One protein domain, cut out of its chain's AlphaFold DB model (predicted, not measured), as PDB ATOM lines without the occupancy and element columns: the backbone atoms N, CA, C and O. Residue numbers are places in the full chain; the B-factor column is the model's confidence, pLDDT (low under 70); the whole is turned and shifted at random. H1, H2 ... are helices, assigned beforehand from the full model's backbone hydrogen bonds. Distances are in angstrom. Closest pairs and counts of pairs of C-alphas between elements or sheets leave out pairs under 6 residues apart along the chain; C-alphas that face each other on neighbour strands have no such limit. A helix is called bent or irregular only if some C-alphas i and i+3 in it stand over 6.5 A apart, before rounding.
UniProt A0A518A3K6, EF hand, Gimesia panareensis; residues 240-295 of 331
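This is residues 240 to 295 of the 331 residues of the protein "EF hand" of Gimesia panareensis (UniProt A0A518A3K6). Two longer helices, H2 and H3, meet near the last residues of H2 and the first of H3 as a wide V, and the short helix H1 packs on H2. The far part of H3, residues 286 to 294, sticks out as a free arm together with Trp 295. The printed part has 56 residues with three named helices, in the order H1, H2, H3, and no named strand; its class is all helix. It is only just compact, close to loose, with a radius of gyration of the C-alphas of 11.7 A, and it spans 35 by 25 by 14 A.

Start at Lys 240 and find C-alpha 243 at (77.225, 158.121, 72.299), where H1, residues 243 to 247, begins. Next comes H2, residues 252 to 265, 20.3 A long; it is neither bent nor irregular, but only just: C-alphas 260 and 263 are 6.0 A apart. From C-alpha 275 at (65.730, 164.491, 77.314), H3 runs 28.6 A through residues 275 to 294, to C-alpha 294 at (52.350, 142.569, 64.755).

H1 and H2 touch, and their closest C-alphas, those of Thr 247 and Ala 255, are 4.8 A apart. Look next at residues 261 to 265 of H2, which alone touch H3, at its residues 277 to 281 alone. The closest C-alphas there, of Phe 265 and Glu 277, are 5.7 A apart. H2 and H3 run opposite ways at a steep tilt of 65 degrees. H1 and H3 are apart. In H1 and H3 every O i to N i+4 pair is within hydrogen-bond range; in H2, 7 of 10 are.

The two C-alphas farthest apart, those of Asp 270 and Trp 295, are 35.4 A apart. Without residues 286 to 295, which stand free, the body spans 26 by 20 by 14 A. The printed part has no cut; the link from H1 to H2 is tight, that from H2 to H3 short. The mean pLDDT of the printed part is 81.2; residues 249 to 251, 253 to 254 and 292 to 295 are under 70.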
ATOM      1  N   LYS A 240      72.502 165.675  79.261       94.38
ATOM      2  CA  LYS A 240      72.501 165.142  77.910       94.38
ATOM      3  C   LYS A 240      73.269 163.825  77.898       94.38
ATOM      4  O   LYS A 240      73.973 163.492  78.835       94.38
ATOM      5  N   LEU A 241      73.090 163.050  76.835       91.12
ATOM      6  CA  LEU A 241      73.799 161.787  76.658       91.12
ATOM      7  C   LEU A 241      74.674 161.840  75.426       91.12
ATOM      8  O   LEU A 241      74.161 162.019  74.321       91.12
ATOM      9  N   ASP A 242      75.966 161.596  75.587       93.06
ATOM     10  CA  ASP A 242      76.832 161.305  74.455       93.06
ATOM     11  C   ASP A 242      76.652 159.847  73.962       93.06
ATOM     12  O   ASP A 242      75.910 159.027  74.521       93.06
ATOM     13  N   VAL A 243      77.314 159.484  72.858       88.81
ATOM     14  CA  VAL A 243      77.225 158.121  72.299       88.81
ATOM     15  C   VAL A 243      77.773 157.064  73.267       88.81
ATOM     16  O   VAL A 243      77.283 155.933  73.273       88.81
ATOM     17  N   ARG A 244      78.802 157.386  74.054       88.00
ATOM     18  CA  ARG A 244      79.424 156.463  75.013       88.00
ATOM     19  C   ARG A 244      78.471 156.200  76.170       88.00
ATOM     20  O   ARG A 244      78.206 155.040  76.455       88.00
ATOM     21  N   GLU A 245      77.893 157.244  76.743       88.69
ATOM     22  CA  GLU A 245      76.883 157.188  77.803       88.69
ATOM     23  C   GLU A 245      75.615 156.475  77.340       88.69
ATOM     24  O   GLU A 245      75.062 155.631  78.047       88.69
ATOM     25  N   LEU A 246      75.181 156.723  76.099       84.06
ATOM     26  CA  LEU A 246      74.053 155.995  75.533       84.06
ATOM     27  C   LEU A 246      74.350 154.497  75.384       84.06
ATOM     28  O   LEU A 246      73.466 153.661  75.590       84.06
ATOM     29  N   THR A 247      75.561 154.163  74.939       81.50
ATOM     30  CA  THR A 247      75.964 152.780  74.652       81.50
ATOM     31  C   THR A 247      76.475 152.008  75.848       81.50
ATOM     32  O   THR A 247      76.604 150.780  75.767       81.50
ATOM     33  N   LEU A 248      76.673 152.710  76.957       72.06
ATOM     34  CA  LEU A 248      76.996 152.148  78.246       72.06
ATOM     35  C   LEU A 248      75.982 151.039  78.576       72.06
ATOM     36  O   LEU A 248      74.783 151.157  78.304       72.06
ATOM     37  N   PHE A 249      76.489 149.924  79.111       62.50
ATOM     38  CA  PHE A 249      75.725 148.751  79.583       62.50
ATOM     39  C   PHE A 249      75.256 147.764  78.506       62.50
ATOM     40  O   PHE A 249      74.639 146.749  78.834       62.50
ATOM     41  N   TYR A 250      75.559 148.001  77.223       64.56
ATOM     42  CA  TYR A 250      75.173 147.083  76.152       64.56
ATOM     43  C   TYR A 250      76.364 146.323  75.565       64.56
ATOM     44  O   TYR A 250      77.415 146.908  75.298       64.56
ATOM     45  N   PRO A 251      76.200 145.021  75.259       65.50
ATOM     46  CA  PRO A 251      77.224 144.277  74.541       65.50
ATOM     47  C   PRO A 251      77.485 144.933  73.183       65.50
ATOM     48  O   PRO A 251      76.572 145.506  72.580       65.50
ATOM     49  N   ALA A 252      78.701 144.779  72.653       70.50
ATOM     50  CA  ALA A 252      79.172 145.469  71.446       70.50
ATOM     51  C   ALA A 252      78.167 145.467  70.275       70.50
ATOM     52  O   ALA A 252      78.007 146.463  69.572       70.50
ATOM     53  N   ARG A 253      77.426 144.368  70.074       68.81
ATOM     54  CA  ARG A 253      76.393 144.270  69.029       68.81
ATOM     55  C   ARG A 253      75.218 145.231  69.248       68.81
ATOM     56  O   ARG A 253      74.761 145.847  68.287       68.81
ATOM     57  N   ALA A 254      74.732 145.347  70.480       69.06
ATOM     58  CA  ALA A 254      73.644 146.250  70.836       69.06
ATOM     59  C   ALA A 254      74.136 147.703  70.948       69.06
ATOM     60  O   ALA A 254      73.465 148.597  70.435       69.06
ATOM     61  N   ALA A 255      75.347 147.923  71.470       73.50
ATOM     62  CA  ALA A 255      76.014 149.226  71.458       73.50
ATOM     63  C   ALA A 255      76.140 149.788  70.029       73.50
ATOM     64  O   ALA A 255      75.736 150.916  69.766       73.50
ATOM     65  N   ASN A 256      76.580 148.974  69.064       75.94
ATOM     66  CA  ASN A 256      76.666 149.378  67.655       75.94
ATOM     67  C   ASN A 256      75.314 149.787  67.061       75.94
ATOM     68  O   ASN A 256      75.238 150.709  66.249       75.94
ATOM     69  N   TRP A 257      74.240 149.084  67.420       77.56
ATOM     70  CA  TRP A 257      72.899 149.434  66.964       77.56
ATOM     71  C   TRP A 257      72.403 150.735  67.611       77.56
ATOM     72  O   TRP A 257      71.860 151.586  66.910       77.56
ATOM     73  N   MET A 258      72.655 150.940  68.903       77.62
ATOM     74  CA  MET A 258      72.290 152.180  69.593       77.62
ATOM     75  C   MET A 258      73.104 153.388  69.125       77.62
ATOM     76  O   MET A 258      72.543 154.455  68.923       77.62
ATOM     77  N   ALA A 259      74.394 153.223  68.838       82.94
ATOM     78  CA  ALA A 259      75.198 154.272  68.213       82.94
ATOM     79  C   ALA A 259      74.667 154.645  66.816       82.94
ATOM     80  O   ALA A 259      74.747 155.796  66.388       82.94
ATOM     81  N   LYS A 260      74.097 153.680  66.075       82.50
ATOM     82  CA  LYS A 260      73.428 153.965  64.795       82.50
ATOM     83  C   LYS A 260      72.113 154.714  64.986       82.50
ATOM     84  O   LYS A 260      71.826 155.584  64.167       82.50
ATOM     85  N   SER A 261      71.328 154.377  66.011       81.06
ATOM     86  CA  SER A 261      70.084 155.094  66.299       81.06
ATOM     87  C   SER A 261      70.356 156.496  66.837       81.06
ATOM     88  O   SER A 261      69.637 157.396  66.438       81.06
ATOM     89  N   PHE A 262      71.423 156.717  67.610       85.38
ATOM     90  CA  PHE A 262      71.837 158.031  68.121       85.38
ATOM     91  C   PHE A 262      71.742 159.138  67.059       85.38
ATOM     92  O   PHE A 262      70.978 160.086  67.206       85.38
ATOM     93  N   ARG A 263      72.407 158.939  65.913       81.12
ATOM     94  CA  ARG A 263      72.439 159.905  64.797       81.12
ATOM     95  C   ARG A 263      71.081 160.202  64.160       81.12
ATOM     96  O   ARG A 263      70.970 161.159  63.409       81.12
ATOM     97  N   GLN A 264      70.082 159.343  64.359       84.50
ATOM     98  CA  GLN A 264      68.734 159.561  63.822       84.50
ATOM     99  C   GLN A 264      67.915 160.512  64.699       84.50
ATOM    100  O   GLN A 264      66.934 161.061  64.205       84.50
ATOM    101  N   PHE A 265      68.277 160.656  65.976       85.62
ATOM    102  CA  PHE A 265      67.499 161.408  66.963       85.62
ATOM    103  C   PHE A 265      68.222 162.642  67.505       85.62
ATOM    104  O   PHE A 265      67.535 163.501  68.045       85.62
ATOM    105  N   ASP A 266      69.534 162.753  67.282       88.94
ATOM    106  CA  ASP A 266      70.313 163.991  67.415       88.94
ATOM    107  C   ASP A 266      69.844 164.993  66.340       88.94
ATOM    108  O   ASP A 266      70.294 164.989  65.188       88.94
ATOM    109  N   SER A 267      68.815 165.765  66.686       87.88
ATOM    110  CA  SER A 267      68.065 166.630  65.772       87.88
ATOM    111  C   SER A 267      68.774 167.961  65.563       87.88
ATOM    112  O   SER A 267      68.705 168.534  64.473       87.88
ATOM    113  N   ASN A 268      69.435 168.456  66.610       89.94
ATOM    114  CA  ASN A 268      70.208 169.693  66.581       89.94
ATOM    115  C   ASN A 268      71.677 169.474  66.146       89.94
ATOM    116  O   ASN A 268      72.376 170.460  65.905       89.94
ATOM    117  N   GLN A 269      72.103 168.216  65.967       88.38
ATOM    118  CA  GLN A 269      73.449 167.805  65.554       88.38
ATOM    119  C   GLN A 269      74.542 168.237  66.537       88.38
ATOM    120  O   GLN A 269      75.684 168.479  66.129       88.38
ATOM    121  N   ASP A 270      74.203 168.355  67.823       91.88
ATOM    122  CA  ASP A 270      75.145 168.764  68.863       91.88
ATOM    123  C   ASP A 270      76.006 167.602  69.387       91.88
ATOM    124  O   ASP A 270      76.914 167.840  70.182       91.88
ATOM    125  N   GLN A 271      75.818 166.388  68.851       90.94
ATOM    126  CA  GLN A 271      76.480 165.144  69.266       90.94
ATOM    127  C   GLN A 271      76.082 164.660  70.658       90.94
ATOM    128  O   GLN A 271      76.744 163.771  71.204       90.94
ATOM    129  N   PHE A 272      74.984 165.181  71.192       94.00
ATOM    130  CA  PHE A 272      74.345 164.704  72.399       94.00
ATOM    131  C   PHE A 272      72.885 164.340  72.105       94.00
ATOM    132  O   PHE A 272      72.341 164.635  71.047       94.00
ATOM    133  N   LEU A 273      72.260 163.627  73.035       91.19
ATOM    134  CA  LEU A 273      70.813 163.490  73.090       91.19
ATOM    135  C   LEU A 273      70.325 164.148  74.365       91.19
ATOM    136  O   LEU A 273      70.652 163.683  75.460       91.19
ATOM    137  N   ASP A 274      69.524 165.194  74.224       93.81
ATOM    138  CA  ASP A 274      68.791 165.749  75.358       93.81
ATOM    139  C   ASP A 274      67.595 164.856  75.753       93.81
ATOM    140  O   ASP A 274      67.304 163.824  75.133       93.81
ATOM    141  N   TRP A 275      66.893 165.235  76.825       92.12
ATOM    142  CA  TRP A 275      65.730 164.491  77.314       92.12
ATOM    143  C   TRP A 275      64.618 164.338  76.260       92.12
ATOM    144  O   TRP A 275      64.025 163.262  76.136       92.12
ATOM    145  N   ASP A 276      64.345 165.381  75.474       92.38
ATOM    146  CA  ASP A 276      63.263 165.374  74.489       92.38
ATOM    147  C   ASP A 276      63.600 164.454  73.308       92.38
ATOM    148  O   ASP A 276      62.752 163.691  72.825       92.38
ATOM    149  N   GLU A 277      64.846 164.493  72.841       91.38
ATOM    150  CA  GLU A 277      65.371 163.613  71.799       91.38
ATOM    151  C   GLU A 277      65.428 162.155  72.265       91.38
ATOM    152  O   GLU A 277      65.008 161.241  71.540       91.38
ATOM    153  N   TYR A 278      65.860 161.926  73.505       88.94
ATOM    154  CA  TYR A 278      65.871 160.608  74.130       88.94
ATOM    155  C   TYR A 278      64.461 160.012  74.249       88.94
ATOM    156  O   TYR A 278      64.247 158.840  73.917       88.94
ATOM    157  N   GLN A 279      63.474 160.820  74.651       90.38
ATOM    158  CA  GLN A 279      62.079 160.396  74.753       90.38
ATOM    159  C   GLN A 279      61.491 160.036  73.382       90.38
ATOM    160  O   GLN A 279      60.848 158.992  73.233       90.38
ATOM    161  N   LYS A 280      61.745 160.855  72.352       89.12
ATOM    162  CA  LYS A 280      61.332 160.556  70.968       89.12
ATOM    163  C   LYS A 280      61.931 159.240  70.479       89.12
ATOM    164  O   LYS A 280      61.226 158.446  69.850       89.12
ATOM    165  N   ARG A 281      63.206 158.991  70.793       86.44
ATOM    166  CA  ARG A 281      63.878 157.734  70.454       86.44
ATOM    167  C   ARG A 281      63.172 156.537  71.082       86.44
ATOM    168  O   ARG A 281      62.887 155.576  70.374       86.44
ATOM    169  N   ASP A 282      62.877 156.577  72.379       83.69
ATOM    170  CA  ASP A 282      62.209 155.466  73.072       83.69
ATOM    171  C   ASP A 282      60.822 155.156  72.489       83.69
ATOM    172  O   ASP A 282      60.518 153.996  72.197       83.69
ATOM    173  N   ILE A 283      60.015 156.190  72.230       85.25
ATOM    174  CA  ILE A 283      58.689 156.048  71.611       85.25
ATOM    175  C   ILE A 283      58.802 155.369  70.241       85.25
ATOM    176  O   ILE A 283      58.087 154.405  69.957       85.25
ATOM    177  N   GLU A 284      59.719 155.832  69.391       83.44
ATOM    178  CA  GLU A 284      59.898 155.277  68.049       83.44
ATOM    179  C   GLU A 284      60.413 153.830  68.089       83.44
ATOM    180  O   GLU A 284      59.985 152.992  67.294       83.44
ATOM    181  N   LEU A 285      61.287 153.492  69.040       79.12
ATOM    182  CA  LEU A 285      61.767 152.123  69.222       79.12
ATOM    183  C   LEU A 285      60.667 151.177  69.714       79.12
ATOM    184  O   LEU A 285      60.561 150.058  69.201       79.12
ATOM    185  N   LYS A 286      59.823 151.618  70.653       77.88
ATOM    186  CA  LYS A 286      58.639 150.863  71.096       77.88
ATOM    187  C   LYS A 286      57.675 150.632  69.938       77.88
ATOM    188  O   LYS A 286      57.320 149.485  69.677       77.88
ATOM    189  N   ARG A 287      57.373 151.678  69.161       79.50
ATOM    190  CA  ARG A 287      56.529 151.587  67.960       79.50
ATOM    191  C   ARG A 287      57.080 150.580  66.950       79.50
ATOM    192  O   ARG A 287      56.339 149.732  66.466       79.50
ATOM    193  N   ARG A 288      58.385 150.623  66.646       74.69
ATOM    194  CA  ARG A 288      59.035 149.661  65.733       74.69
ATOM    195  C   ARG A 288      58.952 148.229  66.252       74.69
ATOM    196  O   ARG A 288      58.738 147.312  65.464       74.69
ATOM    197  N   ARG A 289      59.109 148.029  67.564       70.00
ATOM    198  CA  ARG A 289      59.007 146.709  68.199       70.00
ATOM    199  C   ARG A 289      57.582 146.162  68.147       70.00
ATOM    200  O   ARG A 289      57.402 144.995  67.820       70.00
ATOM    201  N   GLU A 290      56.585 146.987  68.440       72.94
ATOM    202  CA  GLU A 290      55.169 146.619  68.332       72.94
ATOM    203  C   GLU A 290      54.793 146.277  66.893       72.94
ATOM    204  O   GLU A 290      54.180 145.242  66.648       72.94
ATOM    205  N   GLN A 291      55.250 147.085  65.933       71.75
ATOM    206  CA  GLN A 291      55.066 146.806  64.513       71.75
ATOM    207  C   GLN A 291      55.704 145.472  64.120       71.75
ATOM    208  O   GLN A 291      55.005 144.614  63.592       71.75
ATOM    209  N   ALA A 292      56.969 145.236  64.471       67.44
ATOM    210  CA  ALA A 292      57.649 143.971  64.189       67.44
ATOM    211  C   ALA A 292      56.979 142.750  64.851       67.44
ATOM    212  O   ALA A 292      57.001 141.658  64.288       67.44
ATOM    213  N   ASN A 293      56.368 142.920  66.028       63.09
ATOM    214  CA  ASN A 293      55.616 141.861  66.710       63.09
ATOM    215  C   ASN A 293      54.214 141.635  66.116       63.09
ATOM    216  O   ASN A 293      53.650 140.559  66.292       63.09
ATOM    217  N   SER A 294      53.647 142.641  65.443       66.06
ATOM    218  CA  SER A 294      52.350 142.569  64.755       66.06
ATOM    219  C   SER A 294      52.438 142.016  63.331       66.06
ATOM    220  O   SER A 294      51.410 141.695  62.739       66.06
ATOM    221  N   TRP A 295      53.649 141.907  62.782       51.66
ATOM    222  CA  TRP A 295      53.881 141.394  61.438       51.66
ATOM    223  C   TRP A 295      53.581 139.901  61.348       51.66
ATOM    224  O   TRP A 295      54.043 139.089  62.154       51.66
TER     225      TRP A 295